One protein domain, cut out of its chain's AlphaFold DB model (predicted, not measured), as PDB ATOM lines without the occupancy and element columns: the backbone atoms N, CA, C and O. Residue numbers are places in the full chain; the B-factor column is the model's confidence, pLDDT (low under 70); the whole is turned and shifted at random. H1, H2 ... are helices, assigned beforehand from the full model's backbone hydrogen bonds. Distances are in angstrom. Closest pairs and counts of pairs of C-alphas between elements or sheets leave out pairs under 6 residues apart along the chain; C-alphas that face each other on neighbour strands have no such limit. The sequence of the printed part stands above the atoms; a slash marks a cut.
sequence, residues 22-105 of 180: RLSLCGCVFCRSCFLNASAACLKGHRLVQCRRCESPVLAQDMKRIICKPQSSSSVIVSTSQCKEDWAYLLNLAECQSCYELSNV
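Overview. This is residues 22 to 105 of the 180 residues of the protein "Hypothetical protein" of Eucampia antarctica (UniProt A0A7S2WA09). Three helices are grouped with their centres in a triangle: H1 and the longest helix, H3, run side by side the same way, and the short H2 packs slantwise on residues 32 to 36 of H1 and 83 to 87 of H3. Long loops extend this small helical core: residues 22 to 31 and 45 to 59 loop together on the side away from H3, residues 68 to 79 make a wide loop at one end, and the very short H4 folds back on residues 90 to 95 of H3. The printed part has 84 residues, with four named helices in the order H1, H2, H3, H4 and no named strand; the class is all helix, though under half of the residues, 41, are in named elements. The whole is compact, with a radius of gyration of the C-alphas of 12.2 A, and spans 36 by 27 by 19 A.

Along the chain. The printed part begins at Arg 22, and its first named element is H1, residues 32 to 44, 18.1 A long from C-alpha 32 at (150.741, 135.420, 142.581) to C-alpha 44. H2 follows at residues 60 to 67 and is 10.5 A long. H3, residues 80 to 95, starts with C-alpha 80 at (143.733, 143.521, 152.625) and is 22.1 A long. H4, residues 100 to 103, is 5.7 A long and ends with C-alpha 103 at (140.044, 150.466, 134.430).

Arrangement. H1 and H3 touch at a shallow tilt of 22 degrees and run the same way; their closest C-alphas, those of Leu 43 and Leu 93, are 5.9 A apart. H1 touches H2 with residues 32 to 36 alone, at a steep tilt of 49 degrees, opposite ways; the closest C-alphas are those of Arg 32 and Ile 66, 5.9 A apart. H2 and H3 form a helical hairpin at a steep tilt of 43 degrees, opposite ways, and H3 touches H2 with residues 83 to 87 alone; the closest C-alphas are those of Ile 67 and Cys 83, 6.1 A apart. H3 touches H4 with residues 90 to 95 alone, the closest C-alphas being those of Leu 91 and Ser 103 at 5.8 A. H2 and H4 are close but not clearly touching, with the closest C-alphas, those of Ala 60 and Leu 102, 6.3 A apart, while H1 and H4 are apart. In H1, H2 and H3 every O i to N i+4 pair is within hydrogen-bond range; H4 is too short for such a pair, and its one O i to N i+3 pair is not within range.

Size, cuts and confidence. The two C-alphas farthest apart are those of Ser 75 and Ser 98, 36.6 A. The printed part has no cut. The links from H1 to H2, 15 residues, and from H2 to H3, 12 residues, are long; the link from H3 to H4, 4 residues, is tight. The mean pLDDT of the printed part is 77.1, with residues 70 to 79 and 95 to 105 under 70, and H4 has a mean of 41.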
ATOM      1  N   ARG A  22     144.862 129.044 138.906       91.62
ATOM      2  CA  ARG A  22     144.502 128.628 137.552       91.62
ATOM      3  C   ARG A  22     143.702 129.717 136.839       91.62
ATOM      4  O   ARG A  22     142.653 130.123 137.339       91.62
ATOM      5  N   LEU A  23     144.162 130.141 135.663       87.88
ATOM      6  CA  LEU A  23     143.403 131.010 134.760       87.88
ATOM      7  C   LEU A  23     142.165 130.284 134.233       87.88
ATOM      8  O   LEU A  23     142.249 129.120 133.842       87.88
ATOM      9  N   SER A  24     141.029 130.975 134.206       84.12
ATOM     10  CA  SER A  24     139.737 130.371 133.877       84.12
ATOM     11  C   SER A  24     139.637 129.972 132.406       84.12
ATOM     12  O   SER A  24     139.050 128.942 132.107       84.12
ATOM     13  N   LEU A  25     140.231 130.752 131.495       74.88
ATOM     14  CA  LEU A  25     140.131 130.485 130.054       74.88
ATOM     15  C   LEU A  25     141.078 129.387 129.564       74.88
ATOM     16  O   LEU A  25     140.681 128.559 128.756       74.88
ATOM     17  N   CYS A  26     142.325 129.375 130.033       85.94
ATOM     18  CA  CYS A  26     143.366 128.510 129.470       85.94
ATOM     19  C   CYS A  26     143.907 127.452 130.435       85.94
ATOM     20  O   CYS A  26     144.809 126.700 130.077       85.94
ATOM     21  N   GLY A  27     143.441 127.418 131.686       90.50
ATOM     22  CA  GLY A  27     143.881 126.431 132.673       90.50
ATOM     23  C   GLY A  27     145.340 126.566 133.134       90.50
ATOM     24  O   GLY A  27     145.774 125.814 134.010       90.50
ATOM     25  N   CYS A  28     146.102 127.524 132.601       93.31
ATOM     26  CA  CYS A  28     147.481 127.762 133.009       93.31
ATOM     27  C   CYS A  28     147.543 128.238 134.462       93.31
ATOM     28  O   CYS A  28     146.719 129.038 134.910       93.31
ATOM     29  N   VAL A  29     148.542 127.747 135.192       92.69
ATOM     30  CA  VAL A  29     148.709 128.003 136.624       92.69
ATOM     31  C   VAL A  29     149.851 128.988 136.842       92.69
ATOM     32  O   VAL A  29     150.952 128.791 136.325       92.69
ATOM     33  N   PHE A  30     149.590 130.032 137.628       90.56
ATOM     34  CA  PHE A  30     150.579 131.042 137.991       90.56
ATOM     35  C   PHE A  30     150.639 131.249 139.497       90.56
ATOM     36  O   PHE A  30     149.616 131.334 140.176       90.56
ATOM     37  N   CYS A  31     151.852 131.409 140.016       89.94
ATOM     38  CA  CYS A  31     152.030 131.980 141.338       89.94
ATOM     39  C   CYS A  31     151.615 133.467 141.326       89.94
ATOM     40  O   CYS A  31     151.689 134.123 140.284       89.94
ATOM     41  N   ARG A  32     151.196 134.019 142.473       89.00
ATOM     42  CA  ARG A  32     150.741 135.420 142.581       89.00
ATOM     43  C   ARG A  32     151.776 136.420 142.051       89.00
ATOM     44  O   ARG A  32     151.438 137.260 141.225       89.00
ATOM     45  N   SER A  33     153.029 136.310 142.497       89.75
ATOM     46  CA  SER A  33     154.120 137.206 142.085       89.75
ATOM     47  C   SER A  33     154.456 137.055 140.600       89.75
ATOM     48  O   SER A  33     154.583 138.049 139.893       89.75
ATOM     49  N   CYS A  34     154.506 135.814 140.105       91.81
ATOM     50  CA  CYS A  34     154.693 135.490 138.692       91.81
ATOM     51  C   CYS A  34     153.635 136.187 137.826       91.81
ATOM     52  O   CYS A  34     153.947 136.799 136.805       91.81
ATOM     53  N   PHE A  35     152.376 136.095 138.252       93.50
ATOM     54  CA  PHE A  35     151.243 136.675 137.552       93.50
ATOM     55  C   PHE A  35     151.242 138.206 137.596       93.50
ATOM     56  O   PHE A  35     151.027 138.843 136.564       93.50
ATOM     57  N   LEU A  36     151.511 138.798 138.764       92.62
ATOM     58  CA  LEU A  36     151.578 140.249 138.944       92.62
ATOM     59  C   LEU A  36     152.673 140.859 138.062       92.62
ATOM     60  O   LEU A  36     152.397 141.782 137.299       92.62
ATOM     61  N   ASN A  37     153.880 140.287 138.091       93.75
ATOM     62  CA  ASN A  37     155.008 140.751 137.283       93.75
ATOM     63  C   ASN A  37     154.728 140.613 135.781       93.75
ATOM     64  O   ASN A  37     154.990 141.542 135.020       93.75
ATOM     65  N   ALA A  38     154.156 139.483 135.355       92.94
ATOM     66  CA  ALA A  38     153.775 139.274 133.960       92.94
ATOM     67  C   ALA A  38     152.707 140.277 133.498       92.94
ATOM     68  O   ALA A  38     152.832 140.851 132.416       92.94
ATOM     69  N   SER A  39     151.689 140.520 134.328       93.31
ATOM     70  CA  SER A  39     150.620 141.479 134.034       93.31
ATOM     71  C   SER A  39     151.171 142.900 133.941       93.31
ATOM     72  O   SER A  39     150.923 143.590 132.956       93.31
ATOM     73  N   ALA A  40     151.993 143.314 134.907       91.75
ATOM     74  CA  ALA A  40     152.631 144.626 134.912       91.75
ATOM     75  C   ALA A  40     153.544 144.827 133.695       91.75
ATOM     76  O   ALA A  40     153.523 145.895 133.089       91.75
ATOM     77  N   ALA A  41     154.312 143.806 133.299       89.62
ATOM     78  CA  ALA A  41     155.146 143.861 132.100       89.62
ATOM     79  C   ALA A  41     154.311 144.036 130.821       89.62
ATOM     80  O   ALA A  41     154.680 144.840 129.967       89.62
ATOM     81  N   CYS A  42     153.172 143.341 130.701       87.88
ATOM     82  CA  CYS A  42     152.261 143.516 129.565       87.88
ATOM     83  C   CYS A  42     151.702 144.944 129.512       87.88
ATOM     84  O   CYS A  42     151.763 145.580 128.464       87.88
ATOM     85  N   LEU A  43     151.240 145.472 130.650       85.44
ATOM     86  CA  LEU A  43     150.667 146.820 130.732       85.44
ATOM     87  C   LEU A  43     151.707 147.920 130.469       85.44
ATOM     88  O   LEU A  43     151.445 148.849 129.706       85.44
ATOM     89  N   LYS A  44     152.924 147.785 131.018       84.44
ATOM     90  CA  LYS A  44     154.055 148.678 130.706       84.44
ATOM     91  C   LYS A  44     154.423 148.641 129.227       84.44
ATOM     92  O   LYS A  44     154.766 149.671 128.670       84.44
ATOM     93  N   GLY A  45     154.340 147.464 128.608       77.44
ATOM     94  CA  GLY A  45     154.543 147.266 127.175       77.44
ATOM     95  C   GLY A  45     153.342 147.647 126.312       77.44
ATOM     96  O   GLY A  45     153.378 147.372 125.115       77.44
ATOM     97  N   HIS A  46     152.299 148.244 126.900       74.56
ATOM     98  CA  HIS A  46     151.138 148.770 126.180       74.56
ATOM     99  C   HIS A  46     150.313 147.672 125.491       74.56
ATOM    100  O   HIS A  46     149.748 147.860 124.414       74.56
ATOM    101  N   ARG A  47     150.268 146.480 126.103       72.69
ATOM    102  CA  ARG A  47     149.580 145.290 125.587       72.69
ATOM    103  C   ARG A  47     148.473 144.843 126.532       72.69
ATOM    104  O   ARG A  47     148.567 145.006 127.748       72.69
ATOM    105  N   LEU A  48     147.462 144.191 125.956       79.31
ATOM    106  CA  LEU A  48     146.463 143.448 126.721       79.31
ATOM    107  C   LEU A  48     147.149 142.383 127.583       79.31
ATOM    108  O   LEU A  48     148.135 141.766 127.170       79.31
ATOM    109  N   VAL A  49     146.619 142.152 128.783       85.56
ATOM    110  CA  VAL A  49     147.156 141.117 129.668       85.56
ATOM    111  C   VAL A  49     146.773 139.751 129.113       85.56
ATOM    112  O   VAL A  49     145.600 139.384 129.033       85.56
ATOM    113  N   GLN A  50     147.793 138.994 128.729       89.25
ATOM    114  CA  GLN A  50     147.666 137.669 128.141       89.25
ATOM    115  C   GLN A  50     148.462 136.651 128.952       89.25
ATOM    116  O   GLN A  50     149.446 136.963 129.630       89.25
ATOM    117  N   CYS A  51     148.035 135.396 128.880       91.25
ATOM    118  CA  CYS A  51     148.755 134.287 129.465       91.25
ATOM    119  C   CYS A  51     150.123 134.159 128.789       91.25
ATOM    120  O   CYS A  51     150.207 133.867 127.605       91.25
ATOM    121  N   ARG A  52     151.219 134.282 129.540       91.31
ATOM    122  CA  ARG A  52     152.576 134.180 128.967       91.31
ATOM    123  C   ARG A  52     152.940 132.797 128.408       91.31
ATOM    124  O   ARG A  52     153.980 132.679 127.778       91.31
ATOM    125  N   ARG A  53     152.136 131.759 128.675       91.50
ATOM    126  CA  ARG A  53     152.381 130.388 128.192       91.50
ATOM    127  C   ARG A  53     151.683 130.076 126.872       91.50
ATOM    128  O   ARG A  53     152.233 129.338 126.071       91.50
ATOM    129  N   CYS A  54     150.471 130.586 126.684       89.81
ATOM    130  CA  CYS A  54     149.610 130.226 125.552       89.81
ATOM    131  C   CYS A  54     148.922 131.433 124.904       89.81
ATOM    132  O   CYS A  54     147.983 131.259 124.135       89.81
ATOM    133  N   GLU A  55     149.314 132.646 125.295       87.56
ATOM    134  CA  GLU A  55     148.858 133.938 124.760       87.56
ATOM    135  C   GLU A  55     147.346 134.202 124.864       87.56
ATOM    136  O   GLU A  55     146.855 135.251 124.454       87.56
ATOM    137  N   SER A  56     146.601 133.296 125.504       81.25
ATOM    138  CA  SER A  56     145.171 133.458 125.752       81.25
ATOM    139  C   SER A  56     144.907 134.724 126.577       81.25
ATOM    140  O   SER A  56     145.634 134.968 127.547       81.25
ATOM    141  N   PRO A  57     143.865 135.510 126.254       80.56
ATOM    142  CA  PRO A  57     143.515 136.694 127.027       80.56
ATOM    143  C   PRO A  57     143.235 136.326 128.486       80.56
ATOM    144  O   PRO A  57     142.743 135.237 128.793       80.56
ATOM    145  N   VAL A  58     143.566 137.234 129.401       83.06
ATOM    146  CA  VAL A  58     143.318 137.047 130.829       83.06
ATOM    147  C   VAL A  58     142.099 137.853 131.237       83.06
ATOM    148  O   VAL A  58     142.067 139.071 131.102       83.06
ATOM    149  N   LEU A  59     141.098 137.173 131.795       81.69
ATOM    150  CA  LEU A  59     139.911 137.845 132.303       81.69
ATOM    151  C   LEU A  59     140.269 138.699 133.518       81.69
ATOM    152  O   LEU A  59     140.952 138.245 134.436       81.69
ATOM    153  N   ALA A  60     139.707 139.897 133.607       80.19
ATOM    154  CA  ALA A  60     139.957 140.755 134.754       80.19
ATOM    155  C   ALA A  60     139.489 140.163 136.097       80.19
ATOM    156  O   ALA A  60     140.106 140.414 137.134       80.19
ATOM    157  N   GLN A  61     138.439 139.329 136.088       80.69
ATOM    158  CA  GLN A  61     138.033 138.574 137.278       80.69
ATOM    159  C   GLN A  61     139.150 137.640 137.764       80.69
ATOM    160  O   GLN A  61     139.362 137.511 138.970       80.69
ATOM    161  N   ASP A  62     139.898 137.031 136.836       84.25
ATOM    162  CA  ASP A  62     141.052 136.203 137.167       84.25
ATOM    163  C   ASP A  62     142.177 137.071 137.700       84.25
ATOM    164  O   ASP A  62     142.765 136.717 138.715       84.25
ATOM    165  N   MET A  63     142.417 138.237 137.095       88.94
ATOM    166  CA  MET A  63     143.425 139.166 137.596       88.94
ATOM    167  C   MET A  63     143.176 139.523 139.063       88.94
ATOM    168  O   MET A  63     144.034 139.284 139.914       88.94
ATOM    169  N   LYS A  64     141.969 140.005 139.379       86.06
ATOM    170  CA  LYS A  64     141.585 140.379 140.745       86.06
ATOM    171  C   LYS A  64     141.667 139.186 141.696       86.06
ATOM    172  O   LYS A  64     142.223 139.303 142.786       86.06
ATOM    173  N   ARG A  65     141.152 138.025 141.279       87.81
ATOM    174  CA  ARG A  65     141.173 136.793 142.080       87.81
ATOM    175  C   ARG A  65     142.596 136.340 142.402       87.81
ATOM    176  O   ARG A  65     142.843 135.932 143.529       87.81
ATOM    177  N   ILE A  66     143.515 136.394 141.443       89.56
ATOM    178  CA  ILE A  66     144.899 135.934 141.624       89.56
ATOM    179  C   ILE A  66     145.689 136.910 142.500       89.56
ATOM    180  O   ILE A  66     146.442 136.482 143.371       89.56
ATOM    181  N   ILE A  67     145.495 138.216 142.312       87.75
ATOM    182  CA  ILE A  67     146.211 139.262 143.059       87.75
ATOM    183  C   ILE A  67     145.742 139.337 144.511       87.75
ATOM    184  O   ILE A  67     146.549 139.567 145.411       87.75
ATOM    185  N   CYS A  68     144.454 139.122 144.764       83.38
ATOM    186  CA  CYS A  68     143.891 139.278 146.102       83.38
ATOM    187  C   CYS A  68     143.873 138.002 146.941       83.38
ATOM    188  O   CYS A  68     143.394 138.036 148.073       83.38
ATOM    189  N   LYS A  69     144.395 136.886 146.427       78.25
ATOM    190  CA  LYS A  69     144.527 135.660 147.211       78.25
ATOM    191  C   LYS A  69     145.922 135.507 147.835       78.25
ATOM    192  O   LYS A  69     146.903 135.975 147.253       78.25
ATOM    193  N   PRO A  70     146.015 134.851 149.009       66.69
ATOM    194  CA  PRO A  70     147.283 134.602 149.689       66.69
ATOM    195  C   PRO A  70     148.242 133.765 148.834       66.69
ATOM    196  O   PRO A  70     147.815 133.024 147.948       66.69
ATOM    197  N   GLN A  71     149.550 133.876 149.071       64.94
ATOM    198  CA  GLN A  71     150.503 132.953 148.455       64.94
ATOM    199  C   GLN A  71     150.246 131.557 149.020       64.94
ATOM    200  O   GLN A  71     150.274 131.352 150.226       64.94
ATOM    201  N   SER A  72     149.966 130.594 148.146       58.12
ATOM    202  CA  SER A  72     149.446 129.267 148.497       58.12
ATOM    203  C   SER A  72     150.436 128.355 149.247       58.12
ATOM    204  O   SER A  72     150.170 127.170 149.408       58.12
ATOM    205  N   SER A  73     151.553 128.899 149.726       53.34
ATOM    206  CA  SER A  73     152.588 128.206 150.496       53.34
ATOM    207  C   SER A  73     153.039 128.957 151.753       53.34
ATOM    208  O   SER A  73     153.810 128.404 152.533       53.34
ATOM    209  N   SER A  74     152.560 130.183 151.995       52.69
ATOM    210  CA  SER A  74     152.852 130.917 153.222       52.69
ATOM    211  C   SER A  74     151.555 131.162 153.989       52.69
ATOM    212  O   SER A  74     150.554 131.615 153.444       52.69
ATOM    213  N   SER A  75     151.570 130.900 155.295       50.06
ATOM    214  CA  SER A  75     150.525 131.331 156.237       50.06
ATOM    215  C   SER A  75     150.394 132.862 156.324       50.06
ATOM    216  O   SER A  75     149.589 133.381 157.095       50.06
ATOM    217  N   VAL A  76     151.169 133.594 155.518       52.78
ATOM    218  CA  VAL A  76     151.094 135.036 155.346       52.78
ATOM    219  C   VAL A  76     149.861 135.335 154.504       52.78
ATOM    220  O   VAL A  76     149.880 135.370 153.271       52.78
ATOM    221  N   ILE A  77     148.750 135.531 155.210       57.78
ATOM    222  CA  ILE A  77     147.548 136.151 154.670       57.78
ATOM    223  C   ILE A  77     148.002 137.439 153.983       57.78
ATOM    224  O   ILE A  77     148.557 138.325 154.631       57.78
ATOM    225  N   VAL A  78     147.799 137.537 152.666       58.44
ATOM    226  CA  VAL A  78     147.966 138.809 151.957       58.44
ATOM    227  C   VAL A  78     147.032 139.781 152.654       58.44
ATOM    228  O   VAL A  78     145.812 139.597 152.624       58.44
ATOM    229  N   SER A  79     147.609 140.769 153.337       62.88
ATOM    230  CA  SER A  79     146.822 141.776 154.022       62.88
ATOM    231  C   SER A  79     145.889 142.422 153.003       62.88
ATOM    232  O   SER A  79     146.217 142.612 151.825       62.88
ATOM    233  N   THR A  80     144.694 142.784 153.449       71.50
ATOM    234  CA  THR A  80     143.733 143.521 152.625       71.50
ATOM    235  C   THR A  80     144.342 144.808 152.055       71.50
ATOM    236  O   THR A  80     143.875 145.273 151.018       71.50
ATOM    237  N   SER A  81     145.391 145.360 152.684       77.44
ATOM    238  CA  SER A  81     146.182 146.472 152.148       77.44
ATOM    239  C   SER A  81     147.009 146.075 150.921       77.44
ATOM    240  O   SER A  81     146.856 146.711 149.885       77.44
ATOM    241  N   GLN A  82     147.767 144.974 150.955       82.06
ATOM    242  CA  GLN A  82     148.623 144.570 149.831       82.06
ATOM    243  C   GLN A  82     147.817 144.196 148.576       82.06
ATOM    244  O   GLN A  82     148.213 144.512 147.458       82.06
ATOM    245  N   CYS A  83     146.654 143.551 148.731       84.06
ATOM    246  CA  CYS A  83     145.735 143.323 147.604       84.06
ATOM    247  C   CYS A  83     145.273 144.650 146.985       84.06
ATOM    248  O   CYS A  83     145.243 144.767 145.761       84.06
ATOM    249  N   LYS A  84     144.924 145.648 147.811       83.50
ATOM    250  CA  LYS A  84     144.500 146.970 147.332       83.50
ATOM    251  C   LYS A  84     145.637 147.697 146.621       83.50
ATOM    252  O   LYS A  84     145.393 148.249 145.556       83.50
ATOM    253  N   GLU A  85     146.842 147.666 147.179       89.06
ATOM    254  CA  GLU A  85     148.033 148.295 146.603       89.06
ATOM    255  C   GLU A  85     148.403 147.669 145.258       89.06
ATOM    256  O   GLU A  85     148.508 148.380 144.263       89.06
ATOM    257  N   ASP A  86     148.496 146.340 145.183       89.62
ATOM    258  CA  ASP A  86     148.861 145.651 143.941       89.62
ATOM    259  C   ASP A  86     147.768 145.779 142.870       89.62
ATOM    260  O   ASP A  86     148.062 145.882 141.678       89.62
ATOM    261  N   TRP A  87     146.496 145.800 143.280       88.38
ATOM    262  CA  TRP A  87     145.390 146.056 142.363       88.38
ATOM    263  C   TRP A  87     145.408 147.498 141.850       88.38
ATOM    264  O   TRP A  87     145.330 147.705 140.642       88.38
ATOM    265  N   ALA A  88     145.572 148.486 142.735       84.31
ATOM    266  CA  ALA A  88     145.699 149.893 142.359       84.31
ATOM    267  C   ALA A  88     146.912 150.128 141.450       84.31
ATOM    268  O   ALA A  88     146.814 150.861 140.473       84.31
ATOM    269  N   TYR A  89     148.029 149.448 141.711       88.31
ATOM    270  CA  TYR A  89     149.211 149.481 140.858       88.31
ATOM    271  C   TYR A  89     148.900 149.038 139.424       88.31
ATOM    272  O   TYR A  89     149.222 149.755 138.476       88.31
ATOM    273  N   LEU A  90     148.233 147.891 139.241       86.88
ATOM    274  CA  LEU A  90     147.849 147.437 137.902       86.88
ATOM    275  C   LEU A  90     146.800 148.339 137.247       86.88
ATOM    276  O   LEU A  90     146.861 148.538 136.036       86.88
ATOM    277  N   LEU A  91     145.860 148.887 138.022       81.44
ATOM    278  CA  LEU A  91     144.890 149.853 137.507       81.44
ATOM    279  C   LEU A  91     145.584 151.119 137.004       81.44
ATOM    280  O   LEU A  91     145.321 151.517 135.877       81.44
ATOM    281  N   ASN A  92     146.525 151.684 137.761       79.00
ATOM    282  CA  ASN A  92     147.292 152.860 137.343       79.00
ATOM    283  C   ASN A  92     148.079 152.588 136.054       79.00
ATOM    284  O   ASN A  92     148.060 153.395 135.126       79.00
ATOM    285  N   LEU A  93     148.725 151.418 135.953       79.00
ATOM    286  CA  LEU A  93     149.403 151.006 134.721       79.00
ATOM    287  C   LEU A  93     148.437 150.865 133.540       79.00
ATOM    288  O   LEU A  93     148.817 151.151 132.408       79.00
ATOM    289  N   ALA A  94     147.203 150.425 133.789       71.00
ATOM    290  CA  ALA A  94     146.185 150.304 132.757       71.00
ATOM    291  C   ALA A  94     145.557 151.657 132.362       71.00
ATOM    292  O   ALA A  94     145.228 151.864 131.191       71.00
ATOM    293  N   GLU A  95     145.402 152.578 133.318       61.81
ATOM    294  CA  GLU A  95     144.842 153.923 133.133       61.81
ATOM    295  C   GLU A  95     145.771 154.836 132.340       61.81
ATOM    296  O   GLU A  95     145.301 155.515 131.427       61.81
ATOM    297  N   CYS A  96     147.086 154.775 132.583       53.22
ATOM    298  CA  CYS A  96     148.090 155.493 131.786       53.22
ATOM    299  C   CYS A  96     148.101 155.096 130.300       53.22
ATOM    300  O   CYS A  96     148.847 155.673 129.513       53.22
ATOM    301  N   GLN A  97     147.316 154.091 129.912       49.84
ATOM    302  CA  GLN A  97     147.494 153.383 128.658       49.84
ATOM    303  C   GLN A  97     146.227 153.110 127.866       49.84
ATOM    304  O   GLN A  97     146.303 152.521 126.793       49.84
ATOM    305  N   SER A  98     145.052 153.539 128.325       45.28
ATOM    306  CA  SER A  98     143.809 153.118 127.664       45.28
ATOM    307  C   SER A  98     143.691 151.581 127.611       45.28
ATOM    308  O   SER A  98     143.093 151.036 126.686       45.28
ATOM    309  N   CYS A  99     144.248 150.844 128.582       40.91
ATOM    310  CA  CYS A  99     143.958 149.417 128.752       40.91
ATOM    311  C   CYS A  99     142.543 149.299 129.336       40.91
ATOM    312  O   CYS A  99     142.329 149.069 130.528       40.91
ATOM    313  N   TYR A 100     141.567 149.530 128.455       43.47
ATOM    314  CA  TYR A 100     140.149 149.719 128.744       43.47
ATOM    315  C   TYR A 100     139.517 148.562 129.536       43.47
ATOM    316  O   TYR A 100     138.484 148.758 130.167       43.47
ATOM    317  N   GLU A 101     140.087 147.357 129.534       42.53
ATOM    318  CA  GLU A 101     139.506 146.221 130.260       42.53
ATOM    319  C   GLU A 101     139.755 146.257 131.770       42.53
ATOM    320  O   GLU A 101     138.914 145.754 132.509       42.53
ATOM    321  N   LEU A 102     140.844 146.873 132.245       38.66
ATOM    322  CA  LEU A 102     141.217 146.881 133.666       38.66
ATOM    323  C   LEU A 102     140.627 148.064 134.431       38.66
ATOM    324  O   LEU A 102     140.052 147.866 135.501       38.66
ATOM    325  N   SER A 103     140.660 149.264 133.845       41.00
ATOM    326  CA  SER A 103     140.044 150.466 134.430       41.00
ATOM    327  C   SER A 103     138.521 150.337 134.613       41.00
ATOM    328  O   SER A 103     137.936 150.995 135.470       41.00
ATOM    329  N   ASN A 104     137.860 149.429 133.883       42.06
ATOM    330  CA  ASN A 104     136.407 149.221 133.961       42.06
ATOM    331  C   ASN A 104     135.934 148.202 135.014       42.06
ATOM    332  O   ASN A 104     134.753 148.195 135.367       42.06
ATOM    333  N   VAL A 105     136.830 147.394 135.587       46.88
ATOM    334  CA  VAL A 105     136.488 146.366 136.601       46.88
ATOM    335  C   VAL A 105     136.192 147.000 137.952       46.88
ATOM    336  O   VAL A 105     135.520 146.411 138.798       46.88
TER     337      VAL A 105